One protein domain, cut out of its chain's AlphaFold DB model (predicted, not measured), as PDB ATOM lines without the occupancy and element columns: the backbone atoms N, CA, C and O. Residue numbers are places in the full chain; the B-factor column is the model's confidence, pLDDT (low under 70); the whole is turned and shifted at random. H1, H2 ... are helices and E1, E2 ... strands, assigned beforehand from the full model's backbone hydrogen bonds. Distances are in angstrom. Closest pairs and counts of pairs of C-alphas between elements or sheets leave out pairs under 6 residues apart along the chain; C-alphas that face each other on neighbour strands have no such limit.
ATOM      1  N   LEU A  45      56.456  11.665  -0.133       84.31
ATOM      2  CA  LEU A  45      55.918  12.645   0.824       84.31
ATOM      3  C   LEU A  45      55.543  13.983   0.168       84.31
ATOM      4  O   LEU A  45      54.667  14.708   0.644       84.31
ATOM      5  N   SER A  46      56.236  14.318  -0.917       85.00
ATOM      6  CA  SER A  46      56.059  15.549  -1.670       85.00
ATOM      7  C   SER A  46      56.162  15.238  -3.152       85.00
ATOM      8  O   SER A  46      57.011  14.450  -3.563       85.00
ATOM      9  N   LEU A  47      55.313  15.896  -3.930       92.12
ATOM     10  CA  LEU A  47      55.327  15.885  -5.387       92.12
ATOM     11  C   LEU A  47      55.317  17.328  -5.898       92.12
ATOM     12  O   LEU A  47      55.136  18.274  -5.126       92.12
ATOM     13  N   THR A  48      55.474  17.497  -7.202       94.06
ATOM     14  CA  THR A  48      55.221  18.760  -7.902       94.06
ATOM     15  C   THR A  48      53.997  18.642  -8.811       94.06
ATOM     16  O   THR A  48      53.650  17.549  -9.255       94.06
ATOM     17  N   LEU A  49      53.310  19.753  -9.108       92.88
ATOM     18  CA  LEU A  49      52.118  19.730  -9.975       92.88
ATOM     19  C   LEU A  49      52.379  19.097 -11.352       92.88
ATOM     20  O   LEU A  49      51.494  18.453 -11.901       92.88
ATOM     21  N   GLN A  50      53.576  19.260 -11.914       96.00
ATOM     22  CA  GLN A  50      53.948  18.680 -13.210       96.00
ATOM     23  C   GLN A  50      54.126  17.154 -13.184       96.00
ATOM     24  O   GLN A  50      54.115  16.528 -14.240       96.00
ATOM     25  N   GLU A  51      54.306  16.551 -12.005       95.25
ATOM     26  CA  GLU A  51      54.405  15.091 -11.840       95.25
ATOM     27  C   GLU A  51      53.025  14.415 -11.837       95.25
ATOM     28  O   GLU A  51      52.922  13.183 -11.865       95.25
ATOM     29  N   LEU A  52      51.955  15.211 -11.809       95.12
ATOM     30  CA  LEU A  52      50.593  14.734 -11.955       95.12
ATOM     31  C   LEU A  52      50.301  14.468 -13.443       95.12
ATOM     32  O   LEU A  52      50.373  15.357 -14.288       95.12
ATOM     33  N   ASP A  53      49.974  13.218 -13.758       94.81
ATOM     34  CA  ASP A  53      49.574  12.740 -15.083       94.81
ATOM     35  C   ASP A  53      48.040  12.594 -15.232       94.81
ATOM     36  O   ASP A  53      47.252  12.946 -14.349       94.81
ATOM     37  N   ASP A  54      47.603  12.049 -16.368       94.31
ATOM     38  CA  ASP A  54      46.203  11.808 -16.735       94.31
ATOM     39  C   ASP A  54      45.486  10.764 -15.856       94.31
ATOM     40  O   ASP A  54      44.254  10.641 -15.900       94.31
ATOM     41  N   ARG A  55      46.220  10.032 -15.011       96.19
ATOM     42  CA  ARG A  55      45.642   9.098 -14.031       96.19
ATOM     43  C   ARG A  55      45.186   9.806 -12.765       96.19
ATOM     44  O   ARG A  55      44.366   9.256 -12.031       96.19
ATOM     45  N   TRP A  56      45.670  11.019 -12.511       96.94
ATOM     46  CA  TRP A  56      45.261  11.784 -11.345       96.94
ATOM     47  C   TRP A  56      43.859  12.358 -11.510       96.94
ATOM     48  O   TRP A  56      43.407  12.737 -12.600       96.94
ATOM     49  N   ARG A  57      43.147  12.410 -10.392       96.38
ATOM     50  CA  ARG A  57      41.843  13.050 -10.271       96.38
ATOM     51  C   ARG A  57      41.938  14.167  -9.257       96.38
ATOM     52  O   ARG A  57      42.555  14.001  -8.207       96.38
ATOM     53  N   VAL A  58      41.314  15.284  -9.599       94.94
ATOM     54  CA  VAL A  58      41.102  16.391  -8.678       94.94
ATOM     55  C   VAL A  58      39.723  16.231  -8.062       94.94
ATOM     56  O   VAL A  58      38.784  15.893  -8.781       94.94
ATOM     57  N   PHE A  59      39.603  16.462  -6.762       92.19
ATOM     58  CA  PHE A  59      38.334  16.438  -6.040       92.19
ATOM     59  C   PHE A  59      38.364  17.444  -4.890       92.19
ATOM     60  O   PHE A  59      39.430  17.860  -4.433       92.19
ATOM     61  N   SER A  60      37.191  17.834  -4.415       87.50
ATOM     62  CA  SER A  60      37.007  18.666  -3.234       87.50
ATOM     63  C   SER A  60      36.452  17.812  -2.094       87.50
ATOM     64  O   SER A  60      35.715  16.847  -2.303       87.50
ATOM     65  N   VAL A  61      36.831  18.139  -0.861       80.38
ATOM     66  CA  VAL A  61      36.252  17.520   0.337       80.38
ATOM     67  C   VAL A  61      35.284  18.523   0.941       80.38
ATOM     68  O   VAL A  61      35.672  19.653   1.243       80.38
ATOM     69  N   THR A  62      34.030  18.119   1.127       70.31
ATOM     70  CA  THR A  62      33.014  18.939   1.797       70.31
ATOM     71  C   THR A  62      32.407  18.172   2.959       70.31
ATOM     72  O   THR A  62      32.094  16.989   2.839       70.31
ATOM     73  N   GLY A  63      32.199  18.870   4.068       56.06
ATOM     74  CA  GLY A  63      31.852  18.271   5.352       56.06
ATOM     75  C   GLY A  63      32.886  18.681   6.384       56.06
ATOM     76  O   GLY A  63      34.069  18.763   6.055       56.06
ATOM     77  N   GLN A  64      32.439  19.026   7.592       46.38
ATOM     78  CA  GLN A  64      33.327  19.449   8.669       46.38
ATOM     79  C   GLN A  64      34.412  18.398   8.877       46.38
ATOM     80  O   GLN A  64      34.140  17.296   9.340       46.38
ATOM     81  N   ILE A  65      35.647  18.750   8.536       48.41
ATOM     82  CA  ILE A  65      36.791  17.990   9.001       48.41
ATOM     83  C   ILE A  65      36.850  18.292  10.500       48.41
ATOM     84  O   ILE A  65      37.243  19.391  10.891       48.41
ATOM     85  N   GLU A  66      36.434  17.344  11.342       42.62
ATOM     86  CA  GLU A  66      36.644  17.363  12.798       42.62
ATOM     87  C   GLU A  66      38.144  17.275  13.160       42.62
ATOM     88  O   GLU A  66      38.533  16.762  14.204       42.62
ATOM     89  N   THR A  67      39.046  17.803  12.331       44.25
ATOM     90  CA  THR A  67      40.440  18.023  12.706       44.25
ATOM     91  C   THR A  67      40.558  19.373  13.394       44.25
ATOM     92  O   THR A  67      41.150  20.317  12.887       44.25
ATOM     93  N   SER A  68      40.043  19.418  14.624       42.66
ATOM     94  CA  SER A  68      40.261  20.458  15.636       42.66
ATOM     95  C   SER A  68      39.757  21.871  15.295       42.66
ATOM     96  O   SER A  68      39.925  22.396  14.196       42.66
ATOM     97  N   ASN A  69      39.242  22.565  16.314       46.91
ATOM     98  CA  ASN A  69      38.884  23.991  16.286       46.91
ATOM     99  C   ASN A  69      39.976  24.915  15.689       46.91
ATOM    100  O   ASN A  69      39.702  26.060  15.337       46.91
ATOM    101  N   MET A  70      41.217  24.436  15.555       45.66
ATOM    102  CA  MET A  70      42.338  25.155  14.960       45.66
ATOM    103  C   MET A  70      42.265  25.239  13.426       45.66
ATOM    104  O   MET A  70      42.623  26.274  12.862       45.66
ATOM    105  N   LEU A  71      41.761  24.213  12.728       48.88
ATOM    106  CA  LEU A  71      41.659  24.236  11.260       48.88
ATOM    107  C   LEU A  71      40.431  25.032  10.798       48.88
ATOM    108  O   LEU A  71      40.499  25.712   9.777       48.88
ATOM    109  N   SER A  72      39.352  25.042  11.592       48.75
ATOM    110  CA  SER A  72      38.210  25.945  11.392       48.75
ATOM    111  C   SER A  72      38.572  27.404  11.679       48.75
ATOM    112  O   SER A  72      38.138  28.286  10.943       48.75
ATOM    113  N   LEU A  73      39.415  27.672  12.687       50.47
ATOM    114  CA  LEU A  73      40.007  28.998  12.907       50.47
ATOM    115  C   LEU A  73      40.924  29.394  11.743       50.47
ATOM    116  O   LEU A  73      40.850  30.521  11.269       50.47
ATOM    117  N   THR A  74      41.718  28.460  11.215       46.94
ATOM    118  CA  THR A  74      42.545  28.693  10.019       46.94
ATOM    119  C   THR A  74      41.674  28.979   8.788       46.94
ATOM    120  O   THR A  74      41.927  29.935   8.068       46.94
ATOM    121  N   ALA A  75      40.594  28.231   8.564       47.72
ATOM    122  CA  ALA A  75      39.664  28.488   7.464       47.72
ATOM    123  C   ALA A  75      38.897  29.816   7.630       47.72
ATOM    124  O   ALA A  75      38.617  30.489   6.642       47.72
ATOM    125  N   ALA A  76      38.588  30.225   8.864       47.69
ATOM    126  CA  ALA A  76      37.942  31.506   9.152       47.69
ATOM    127  C   ALA A  76      38.898  32.706   8.998       47.69
ATOM    128  O   ALA A  76      38.473  33.768   8.551       47.69
ATOM    129  N   VAL A  77      40.184  32.539   9.334       44.53
ATOM    130  CA  VAL A  77      41.214  33.594   9.251       44.53
ATOM    131  C   VAL A  77      41.811  33.714   7.844       44.53
ATOM    132  O   VAL A  77      42.069  34.822   7.385       44.53
ATOM    133  N   PHE A  78      42.003  32.602   7.132       46.44
ATOM    134  CA  PHE A  78      42.625  32.575   5.800       46.44
ATOM    135  C   PHE A  78      41.615  32.471   4.645       46.44
ATOM    136  O   PHE A  78      42.011  32.347   3.483       46.44
ATOM    137  N   GLY A  79      40.317  32.557   4.960       41.69
ATOM    138  CA  GLY A  79      39.222  32.319   4.027       41.69
ATOM    139  C   GLY A  79      39.060  30.827   3.740       41.69
ATOM    140  O   GLY A  79      40.041  30.092   3.613       41.69
ATOM    141  N   ALA A  80      37.812  30.366   3.649       42.53
ATOM    142  CA  ALA A  80      37.489  28.997   3.280       42.53
ATOM    143  C   ALA A  80      38.039  28.721   1.876       42.53
ATOM    144  O   ALA A  80      37.398  29.011   0.869       42.53
ATOM    145  N   SER A  81      39.260  28.203   1.799       49.31
ATOM    146  CA  SER A  81      39.766  27.685   0.546       49.31
ATOM    147  C   SER A  81      39.128  26.324   0.349       49.31
ATOM    148  O   SER A  81      39.378  25.449   1.184       49.31
ATOM    149  N   PRO A  82      38.396  26.081  -0.748       54.00
ATOM    150  CA  PRO A  82      38.319  24.721  -1.241       54.00
ATOM    151  C   PRO A  82      39.770  24.297  -1.482       54.00
ATOM    152  O   PRO A  82      40.486  24.885  -2.297       54.00
ATOM    153  N   SER A  83      40.277  23.405  -0.637       68.81
ATOM    154  CA  SER A  83      41.547  22.751  -0.893       68.81
ATOM    155  C   SER A  83      41.214  21.612  -1.827       68.81
ATOM    156  O   SER A  83      40.740  20.573  -1.377       68.81
ATOM    157  N   ASP A  84      41.377  21.850  -3.122       88.56
ATOM    158  CA  ASP A  84      41.333  20.773  -4.093       88.56
ATOM    159  C   ASP A  84      42.444  19.769  -3.737       88.56
ATOM    160  O   ASP A  84      43.576  20.140  -3.397       88.56
ATOM    161  N   TYR A  85      42.079  18.496  -3.761       92.25
ATOM    162  CA  TYR A  85      42.947  17.366  -3.491       92.25
ATOM    163  C   TYR A  85      43.201  16.603  -4.787       92.25
ATOM    164  O   TYR A  85      42.318  16.478  -5.634       92.25
ATOM    165  N   TYR A  86      44.401  16.048  -4.912       94.75
ATOM    166  CA  TYR A  86      44.836  15.229  -6.036       94.75
ATOM    167  C   TYR A  86      44.997  13.787  -5.568       94.75
ATOM    168  O   TYR A  86      45.699  13.539  -4.592       94.75
ATOM    169  N   THR A  87      44.385  12.820  -6.244       95.12
ATOM    170  CA  THR A  87      44.556  11.396  -5.908       95.12
ATOM    171  C   THR A  87      44.649  10.511  -7.149       95.12
ATOM    172  O   THR A  87      44.107  10.846  -8.202       95.12
ATOM    173  N   LYS A  88      45.307   9.357  -7.000       94.88
ATOM    174  CA  LYS A  88      45.232   8.216  -7.929       94.88
ATOM    175  C   LYS A  88      44.173   7.179  -7.526       94.88
ATOM    176  O   LYS A  88      44.012   6.181  -8.219       94.88
ATOM    177  N   GLY A  89      43.463   7.399  -6.417       91.81
ATOM    178  CA  GLY A  89      42.529   6.428  -5.836       91.81
ATOM    179  C   GLY A  89      43.204   5.357  -4.973       91.81
ATOM    180  O   GLY A  89      42.606   4.320  -4.709       91.81
ATOM    181  N   GLU A  90      44.447   5.587  -4.551       91.00
ATOM    182  CA  GLU A  90      45.189   4.666  -3.689       91.00
ATOM    183  C   GLU A  90      44.662   4.727  -2.250       91.00
ATOM    184  O   GLU A  90      44.472   5.811  -1.692       91.00
ATOM    185  N   ILE A  91      44.441   3.557  -1.648       90.00
ATOM    186  CA  ILE A  91      44.000   3.419  -0.259       90.00
ATOM    187  C   ILE A  91      45.145   2.871   0.585       90.00
ATOM    188  O   ILE A  91      45.806   1.903   0.213       90.00
ATOM    189  N   ALA A  92      45.345   3.500   1.733       83.25
ATOM    190  CA  ALA A  92      46.309   3.145   2.751       83.25
ATOM    191  C   ALA A  92      45.595   2.567   3.972       83.25
ATOM    192  O   ALA A  92      44.621   3.155   4.439       83.25
ATOM    193  N   GLU A  93      46.105   1.467   4.522       85.69
ATOM    194  CA  GLU A  93      45.678   0.974   5.831       85.69
ATOM    195  C   GLU A  93      46.709   1.347   6.893       85.69
ATOM    196  O   GLU A  93      47.886   0.997   6.787       85.69
ATOM    197  N   VAL A  94      46.266   2.065   7.923       79.19
ATOM    198  CA  VAL A  94      47.114   2.501   9.036       79.19
ATOM    199  C   VAL A  94      46.379   2.190  10.331       79.19
ATOM    200  O   VAL A  94      45.294   2.702  10.571       79.19
ATOM    201  N   GLY A  95      46.938   1.298  11.153       83.25
ATOM    202  CA  GLY A  95      46.307   0.908  12.421       83.25
ATOM    203  C   GLY A  95      44.939   0.222  12.275       83.25
ATOM    204  O   GLY A  95      44.164   0.238  13.222       83.25
ATOM    205  N   GLY A  96      44.639  -0.372  11.113       85.00
ATOM    206  CA  GLY A  96      43.336  -0.982  10.813       85.00
ATOM    207  C   GLY A  96      42.283  -0.009  10.270       85.00
ATOM    208  O   GLY A  96      41.177  -0.433   9.949       85.00
ATOM    209  N   GLU A  97      42.623   1.273  10.130       81.12
ATOM    210  CA  GLU A  97      41.775   2.292   9.509       81.12
ATOM    211  C   GLU A  97      42.184   2.529   8.051       81.12
ATOM    212  O   GLU A  97      43.351   2.360   7.685       81.12
ATOM    213  N   ARG A  98      41.222   2.934   7.212       84.25
ATOM    214  CA  ARG A  98      41.431   3.155   5.773       84.25
ATOM    215  C   ARG A  98      41.482   4.638   5.440       84.25
ATOM    216  O   ARG A  98      40.525   5.384   5.665       84.25
ATOM    217  N   PHE A  99      42.563   5.036   4.793       86.94
ATOM    218  CA  PHE A  99      42.797   6.401   4.355       86.94
ATOM    219  C   PHE A  99      42.925   6.458   2.839       86.94
ATOM    220  O   PHE A  99      43.638   5.662   2.236       86.94
ATOM    221  N   LEU A 100      42.279   7.435   2.212       88.88
ATOM    222  CA  LEU A 100      42.577   7.802   0.835       88.88
ATOM    223  C   LEU A 100      43.881   8.599   0.812       88.88
ATOM    224  O   LEU A 100      44.014   9.614   1.504       88.88
ATOM    225  N   VAL A 101      44.830   8.146  -0.004       90.62
ATOM    226  CA  VAL A 101      46.074   8.871  -0.257       90.62
ATOM    227  C   VAL A 101      45.776   9.985  -1.250       90.62
ATOM    228  O   VAL A 101      45.395   9.744  -2.401       90.62
ATOM    229  N   ALA A 102      45.944  11.221  -0.802       92.44
ATOM    230  CA  ALA A 102      45.772  12.398  -1.629       92.44
ATOM    231  C   ALA A 102      46.942  13.363  -1.445       92.44
ATOM    232  O   ALA A 102      47.749  13.224  -0.533       92.44
ATOM    233  N   TYR A 103      47.034  14.352  -2.321       91.62
ATOM    234  CA  TYR A 103      48.013  15.425  -2.254       91.62
ATOM    235  C   TYR A 103      47.286  16.754  -2.337       91.62
ATOM    236  O   TYR A 103      46.226  16.847  -2.953       91.62
ATOM    237  N   ARG A 104      47.839  17.794  -1.723       89.69
ATOM    238  CA  ARG A 104      47.272  19.144  -1.797       89.69
ATOM    239  C   ARG A 104      48.361  20.197  -1.774       89.69
ATOM    240  O   ARG A 104      49.433  19.996  -1.203       89.69
ATOM    241  N   VAL A 105      48.043  21.353  -2.340       87.06
ATOM    242  CA  VAL A 105      48.825  22.567  -2.105       87.06
ATOM    243  C   VAL A 105      48.582  23.004  -0.658       87.06
ATOM    244  O   VAL A 105      47.436  23.084  -0.195       87.06
ATOM    245  N   MET A 106      49.658  23.263   0.080       78.31
ATOM    246  CA  MET A 106      49.546  23.749   1.452       78.31
ATOM    247  C   MET A 106      49.073  25.209   1.460       78.31
ATOM    248  O   MET A 106      49.569  26.030   0.689       78.31
ATOM    249  N   PRO A 107      48.106  25.578   2.314       69.19
ATOM    250  CA  PRO A 107      47.700  26.971   2.430       69.19
ATOM    251  C   PRO A 107      48.905  27.811   2.873       69.19
ATOM    252  O   PRO A 107      49.600  27.457   3.819       69.19
ATOM    253  N   GLY A 108      49.167  28.906   2.158       70.69
ATOM    254  CA  GLY A 108      50.308  29.784   2.422       70.69
ATOM    255  C   GLY A 108      51.622  29.376   1.744       70.69
ATOM    256  O   GLY A 108      52.554  30.170   1.777       70.69
ATOM    257  N   SER A 109      51.706  28.214   1.076       71.81
ATOM    258  CA  SER A 109      52.906  27.867   0.287       71.81
ATOM    259  C   SER A 109      53.043  28.699  -0.989       71.81
ATOM    260  O   SER A 109      54.132  28.805  -1.544       71.81
ATOM    261  N   ILE A 110      51.945  29.307  -1.444       76.75
ATOM    262  CA  ILE A 110      51.918  30.198  -2.596       76.75
ATOM    263  C   ILE A 110      51.275  31.518  -2.184       76.75
ATOM    264  O   ILE A 110      50.105  31.558  -1.797       76.75
ATOM    265  N   THR A 111      52.054  32.593  -2.263       76.38
ATOM    266  CA  THR A 111      51.645  33.947  -1.865       76.38
ATOM    267  C   THR A 111      51.322  34.839  -3.058       76.38
ATOM    268  O   THR A 111      50.528  35.765  -2.926       76.38
ATOM    269  N   GLU A 112      51.882  34.543  -4.231       83.12
ATOM    270  CA  GLU A 112      51.731  35.359  -5.434       83.12
ATOM    271  C   GLU A 112      51.297  34.514  -6.640       83.12
ATOM    272  O   GLU A 112      51.798  33.401  -6.822       83.12
ATOM    273  N   PRO A 113      50.429  35.033  -7.529       81.12
ATOM    274  CA  PRO A 113      50.001  34.299  -8.721       81.12
ATOM    275  C   PRO A 113      51.167  33.934  -9.651       81.12
ATOM    276  O   PRO A 113      51.151  32.885 -10.291       81.12
ATOM    277  N   ALA A 114      52.198  34.781  -9.720       84.50
ATOM    278  CA  ALA A 114      53.379  34.539 -10.547       84.50
ATOM    279  C   ALA A 114      54.201  33.322 -10.080       84.50
ATOM    280  O   ALA A 114      54.914  32.728 -10.886       84.50
ATOM    281  N   ALA A 115      54.069  32.921  -8.811       85.38
ATOM    282  CA  ALA A 115      54.774  31.774  -8.250       85.38
ATOM    283  C   ALA A 115      54.125  30.421  -8.609       85.38
ATOM    284  O   ALA A 115      54.784  29.390  -8.500       85.38
ATOM    285  N   VAL A 116      52.864  30.401  -9.069       88.25
ATOM    286  CA  VAL A 116      52.173  29.161  -9.466       88.25
ATOM    287  C   VAL A 116      52.698  28.666 -10.815       88.25
ATOM    288  O   VAL A 116      52.475  29.290 -11.858       88.25
ATOM    289  N   ASN A 117      53.343  27.502 -10.805       91.69
ATOM    290  CA  ASN A 117      53.832  26.809 -12.001       91.69
ATOM    291  C   ASN A 117      53.872  25.276 -11.803       91.69
ATOM    292  O   ASN A 117      53.426  24.763 -10.778       91.69
ATOM    293  N   GLY A 118      54.407  24.534 -12.778       91.00
ATOM    294  CA  GLY A 118      54.526  23.071 -12.701       91.00
ATOM    295  C   GLY A 118      55.385  22.556 -11.541       91.00
ATOM    296  O   GLY A 118      55.099  21.492 -11.003       91.00
ATOM    297  N   SER A 119      56.361  23.334 -11.079       92.38
ATOM    298  CA  SER A 119      57.220  23.003  -9.936       92.38
ATOM    299  C   SER A 119      56.580  23.313  -8.581       92.38
ATOM    300  O   SER A 119      57.232  23.156  -7.551       92.38
ATOM    301  N   THR A 120      55.322  23.769  -8.555       90.12
ATOM    302  CA  THR A 120      54.599  24.040  -7.306       90.12
ATOM    303  C   THR A 120      54.537  22.765  -6.463       90.12
ATOM    304  O   THR A 120      54.002  21.761  -6.950       90.12
ATOM    305  N   PRO A 121      55.043  22.785  -5.217       90.81
ATOM    306  CA  PRO A 121      55.037  21.611  -4.365       90.81
ATOM    307  C   PRO A 121      53.624  21.307  -3.863       90.81
ATOM    308  O   PRO A 121      52.876  22.193  -3.432       90.81
ATOM    309  N   ILE A 122      53.285  20.026  -3.885       90.38
ATOM    310  CA  ILE A 122      52.096  19.455  -3.262       90.38
ATOM    311  C   ILE A 122      52.537  18.398  -2.257       90.38
ATOM    312  O   ILE A 122      53.485  17.646  -2.485       90.38
ATOM    313  N   HIS A 123      51.833  18.340  -1.137       87.88
ATOM    314  CA  HIS A 123      52.193  17.481  -0.018       87.88
ATOM    315  C   HIS A 123      51.145  16.408   0.178       87.88
ATOM    316  O   HIS A 123      49.952  16.661  -0.021       87.88
ATOM    317  N   VAL A 124      51.606  15.227   0.581       88.94
ATOM    318  CA  VAL A 124      50.722  14.118   0.915       88.94
ATOM    319  C   VAL A 124      49.784  14.509   2.060       88.94
ATOM    320  O   VAL A 124      50.163  15.165   3.029       88.94
ATOM    321  N   SER A 125      48.532  14.103   1.929       85.00
ATOM    322  CA  SER A 125      47.468  14.252   2.906       85.00
ATOM    323  C   SER A 125      46.697  12.943   2.932       85.00
ATOM    324  O   SER A 125      46.175  12.495   1.912       85.00
ATOM    325  N   LEU A 126      46.605  12.340   4.111       87.19
ATOM    326  CA  LEU A 126      45.785  11.158   4.325       87.19
ATOM    327  C   LEU A 126      44.380  11.603   4.711       87.19
ATOM    328  O   LEU A 126      44.204  12.404   5.628       87.19
ATOM    329  N   ILE A 127      43.388  11.118   3.975       84.38
ATOM    330  CA  ILE A 127      41.986  11.463   4.191       84.38
ATOM    331  C   ILE A 127      41.288  10.239   4.764       84.38
ATOM    332  O   ILE A 127      41.181   9.219   4.088       84.38
ATOM    333  N   HIS A 128      40.815  10.333   6.005       83.81
ATOM    334  CA  HIS A 128      40.112   9.233   6.655       83.81
ATOM    335  C   HIS A 128      38.745   9.019   5.995       83.81
ATOM    336  O   HIS A 128      37.879   9.889   6.068       83.81
ATOM    337  N   LEU A 129      38.552   7.876   5.333       80.25
ATOM    338  CA  LEU A 129      37.361   7.643   4.512       80.25
ATOM    339  C   LEU A 129      36.056   7.604   5.314       80.25
ATOM    340  O   LEU A 129      35.029   8.029   4.796       80.25
ATOM    341  N   ASP A 130      36.101   7.156   6.568       79.44
ATOM    342  CA  ASP A 130      34.906   7.023   7.408       79.44
ATOM    343  C   ASP A 130      34.486   8.355   8.067       79.44
ATOM    344  O   ASP A 130      33.375   8.475   8.577       79.44
ATOM    345  N   GLN A 131      35.351   9.379   8.031       75.56
ATOM    346  CA  GLN A 131      35.085  10.712   8.596       75.56
ATOM    347  C   GLN A 131      34.725  11.763   7.540       75.56
ATOM    348  O   GLN A 131      34.309  12.872   7.880       75.56
ATOM    349  N   VAL A 132      34.886  11.456   6.253       73.50
ATOM    350  CA  VAL A 132      34.524  12.393   5.191       73.50
ATOM    351  C   VAL A 132      33.035  12.304   4.902       73.50
ATOM    352  O   VAL A 132      32.540  11.276   4.453       73.50
ATOM    353  N   ALA A 133      32.327  13.422   5.077       71.44
ATOM    354  CA  ALA A 133      30.907  13.482   4.746       71.44
ATOM    355  C   ALA A 133      30.659  13.324   3.237       71.44
ATOM    356  O   ALA A 133      29.709  12.658   2.832       71.44
ATOM    357  N   SER A 134      31.485  13.956   2.393       78.56
ATOM    358  CA  SER A 134      31.364  13.843   0.941       78.56
ATOM    359  C   SER A 134      32.650  14.231   0.203       78.56
ATOM    360  O   SER A 134      33.337  15.193   0.564       78.56
ATOM    361  N   LEU A 135      32.944  13.480  -0.860       86.81
ATOM    362  CA  LEU A 135      33.961  13.784  -1.862       86.81
ATOM    363  C   LEU A 135      33.246  14.288  -3.123       86.81
ATOM    364  O   LEU A 135      32.423  13.564  -3.686       86.81
ATOM    365  N   ASN A 136      33.555  15.505  -3.561       87.44
ATOM    366  CA  ASN A 136      32.861  16.192  -4.652       87.44
ATOM    367  C   ASN A 136      33.817  16.634  -5.763       87.44
ATOM    368  O   ASN A 136      35.034  16.506  -5.657       87.44
ATOM    369  N   ASP A 137      33.245  17.141  -6.857       86.50
ATOM    370  CA  ASP A 137      33.971  17.778  -7.963       86.50
ATOM    371  C   ASP A 137      35.083  16.920  -8.590       86.50
ATOM    372  O   ASP A 137      36.131  17.437  -8.990       86.50
ATOM    373  N   PHE A 138      34.844  15.609  -8.699       91.88
ATOM    374  CA  PHE A 138      35.766  14.684  -9.349       91.88
ATOM    375  C   PHE A 138      35.950  15.034 -10.823       91.88
ATOM    376  O   PHE A 138      35.033  14.906 -11.636       91.88
ATOM    377  N   ARG A 139      37.173  15.419 -11.180       94.50
ATOM    378  CA  ARG A 139      37.557  15.743 -12.556       94.50
ATOM    379  C   ARG A 139      38.942  15.191 -12.901       94.50
ATOM    380  O   ARG A 139      39.767  15.008 -12.002       94.50
ATOM    381  N   PRO A 140      39.232  14.925 -14.185       96.50
ATOM    382  CA  PRO A 140      40.589  14.635 -14.632       96.50
ATOM    383  C   PRO A 140      41.545  15.786 -14.310       96.50
ATOM    384  O   PRO A 140      41.159  16.955 -14.372       96.50
ATOM    385  N   PHE A 141      42.792  15.456 -13.977       95.94
ATOM    386  CA  PHE A 141      43.836  16.459 -13.817       95.94
ATOM    387  C   PHE A 141      44.240  17.067 -15.169       95.94
ATOM    388  O   PHE A 141      44.360  16.372 -16.177       95.94
ATOM    389  N   SER A 142      44.467  18.380 -15.172       95.88
ATOM    390  CA  SER A 142      45.033  19.133 -16.291       95.88
ATOM    391  C   SER A 142      45.939  20.212 -15.716       95.88
ATOM    392  O   SER A 142      45.460  21.119 -15.034       95.88
ATOM    393  N   LEU A 143      47.239  20.123 -16.002       94.75
ATOM    394  CA  LEU A 143      48.237  21.036 -15.441       94.75
ATOM    395  C   LEU A 143      47.924  22.502 -15.759       94.75
ATOM    396  O   LEU A 143      47.996  23.353 -14.879       94.75
ATOM    397  N   VAL A 144      47.548  22.790 -17.007       94.81
ATOM    398  CA  VAL A 144      47.237  24.156 -17.458       94.81
ATOM    399  C   VAL A 144      46.025  24.698 -16.703       94.81
ATOM    400  O   VAL A 144      46.093  25.767 -16.102       94.81
ATOM    401  N   THR A 145      44.943  23.920 -16.666       93.25
ATOM    402  CA  THR A 145      43.704  24.302 -15.978       93.25
ATOM    403  C   THR A 145      43.937  24.527 -14.488       93.25
ATOM    404  O   THR A 145      43.370  25.452 -13.910       93.25
ATOM    405  N   GLU A 146      44.774  23.700 -13.866       91.50
ATOM    406  CA  GLU A 146      45.036  23.794 -12.436       91.50
ATOM    407  C   GLU A 146      45.924  24.992 -12.088       91.50
ATOM    408  O   GLU A 146      45.636  25.707 -11.131       91.50
ATOM    409  N   ILE A 147      46.946  25.290 -12.898       91.62
ATOM    410  CA  ILE A 147      47.755  26.507 -12.733       91.62
ATOM    411  C   ILE A 147      46.870  27.754 -12.821       91.62
ATOM    412  O   ILE A 147      46.971  28.637 -11.967       91.62
ATOM    413  N   ASP A 148      45.985  27.827 -13.816       92.12
ATOM    414  CA  ASP A 148      45.089  28.975 -13.990       92.12
ATOM    415  C   ASP A 148      44.101  29.107 -12.822       92.12
ATOM    416  O   ASP A 148      43.901  30.204 -12.290       92.12
ATOM    417  N   ARG A 149      43.540  27.984 -12.358       88.50
ATOM    418  CA  ARG A 149      42.636  27.942 -11.201       88.50
ATOM    419  C   ARG A 149      43.335  28.398  -9.921       88.50
ATOM    420  O   ARG A 149      42.800  29.248  -9.208       88.50
ATOM    421  N   LEU A 150      44.539  27.900  -9.645       88.06
ATOM    422  CA  LEU A 150      45.330  28.301  -8.478       88.06
ATOM    423  C   LEU A 150      45.708  29.788  -8.528       88.06
ATOM    424  O   LEU A 150      45.603  30.480  -7.512       88.06
ATOM    425  N   LYS A 151      46.070  30.317  -9.702       89.81
ATOM    426  CA  LYS A 151      46.318  31.757  -9.888       89.81
ATOM    427  C   LYS A 151      45.079  32.591  -9.588       89.81
ATOM    428  O   LYS A 151      45.178  33.564  -8.840       89.81
ATOM    429  N   ALA A 152      43.923  32.197 -10.118       87.06
ATOM    430  CA  ALA A 152      42.656  32.881  -9.869       87.06
ATOM    431  C   ALA A 152      42.262  32.842  -8.379       87.06
ATOM    432  O   ALA A 152      41.797  33.840  -7.824       87.06
ATOM    433  N   LEU A 153      42.510  31.721  -7.694       81.38
ATOM    434  CA  LEU A 153      42.289  31.603  -6.249       81.38
ATOM    435  C   LEU A 153      43.180  32.567  -5.455       81.38
ATOM    436  O   LEU A 153      42.691  33.259  -4.566       81.38
ATOM    437  N   ILE A 154      44.466  32.677  -5.790       81.38
ATOM    438  CA  ILE A 154      45.368  33.621  -5.112       81.38
ATOM    439  C   ILE A 154      44.956  35.069  -5.400       81.38
ATOM    440  O   ILE A 154      44.911  35.888  -4.483       81.38
ATOM    441  N   GLN A 155      44.595  35.385  -6.647       84.31
ATOM    442  CA  GLN A 155      44.121  36.719  -7.027       84.31
ATOM    443  C   GLN A 155      42.838  37.109  -6.287       84.31
ATOM    444  O   GLN A 155      42.750  38.218  -5.769       84.31
ATOM    445  N   SER A 156      41.863  36.203  -6.184       80.12
ATOM    446  CA  SER A 156      40.610  36.470  -5.462       80.12
ATOM    447  C   SER A 156      40.821  36.668  -3.955       80.12
ATOM    448  O   SER A 156      40.129  37.490  -3.350       80.12
ATOM    449  N   ARG A 157      41.821  36.004  -3.356       71.88
ATOM    450  CA  ARG A 157      42.249  36.278  -1.973       71.88
ATOM    451  C   ARG A 157      42.932  37.634  -1.834       71.88
ATOM    452  O   ARG A 157      42.592  38.382  -0.924       71.88
ATOM    453  N   ALA A 158      43.847  37.973  -2.742       68.88
ATOM    454  CA  ALA A 158      44.520  39.273  -2.748       68.88
ATOM    455  C   ALA A 158      43.542  40.439  -2.981       68.88
ATOM    456  O   ALA A 158      43.741  41.521  -2.438       68.88
ATOM    457  N   ALA A 159      42.472  40.208  -3.748       67.19
ATOM    458  CA  ALA A 159      41.383  41.156  -3.979       67.19
ATOM    459  C   ALA A 159      40.349  41.208  -2.838       67.19
ATOM    460  O   ALA A 159      39.523  42.117  -2.813       67.19
TER     461      ALA A 159
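Overview. This is residues 45 to 159 of the 182 residues of an uncharacterized protein of Limnothrix sp. P13C2 (UniProt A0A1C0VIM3). One strongly twisted sheet of seven strands makes the body, with both helices off the sheet: H1 sits on a loop between E2 and E3 well away from the strands, and H2 follows E7 at the end. The unnamed stretch of residues 105 to 120, between E5 and E6, loops out alongside H2. The printed part has 115 residues with two named helices and seven named strands, which come along the chain as E1, E2, H1, E3, E4, E5, E6, E7 and then H2; the class is mixed, helices and strands, and the sheet is branched, with the antiparallel neighbour pairs E1 and E6, E2 and E3, E2 and E7, E3 and E5, E4 and E5, and E5 and E6. The whole is compact, with a radius of gyration of the C-alphas of 14.2 A and spans of 43 by 34 by 24 A.

Along the chain. E1 is residues 46 to 48, beginning at C-alpha 46 at (56.059, 15.549, -1.670). E2, residues 57 to 62, is 16.1 A long from first to last C-alpha. H1, residues 68 to 77, measures 14.6 A. E3 is residues 85 to 87 and E4 residues 91 to 94. E5, residues 97 to 104, measures 21.0 A and starts at C-alpha 97 at (41.775, 2.292, 9.509). E6, residues 121 to 128, measures 22.3 A, and E7, residues 134 to 140, 18.1 A. H2, residues 143 to 158, measures 22.5 A and ends at C-alpha 158 at (44.520, 39.273, -2.748).

Arrangement. E5 has three neighbours: E3, beside residues 102 to 104, and E4, beside residues 97 to 101, lie on one side of it, and E6 on the other side. E4, E5 and E6 form a meander, each strand the antiparallel neighbour of the one before, with hairpins E4 and E5, and E5 and E6. E5 and E6 run at 156 degrees, with N 125 and O 102 2.7 A apart. In E4 and E5, N 92 and O 99 are 2.8 A apart. In E3 and E5, N 86 and O 103 are 2.8 A apart. E5 lies on one side of E3 and E2 on the other side, with N 85 and O 59 2.8 A apart; E3 lies on one side of E2 and E7 on the other side, with N 60 and O 136 2.8 A apart. Edge strand E1 is the neighbour of E6, with N 122 and O 47 at 2.8 A. H1 and H2 are apart, and neither is on the sheet. In H2 every O i to N i+4 pair is within hydrogen-bond range; in H1, 5 of 6 are.

Size, cuts and confidence. The C-alphas of Gly 96 and Ala 159, the two farthest apart, are 44.7 A apart. The printed part has no cut. The link from E5 to E6, 16 residues, is long. The mean pLDDT of the printed part is 79.7; residues 63 to 83, residue 107 and residues 158 to 159 are under 70, and H1 has a mean of 47.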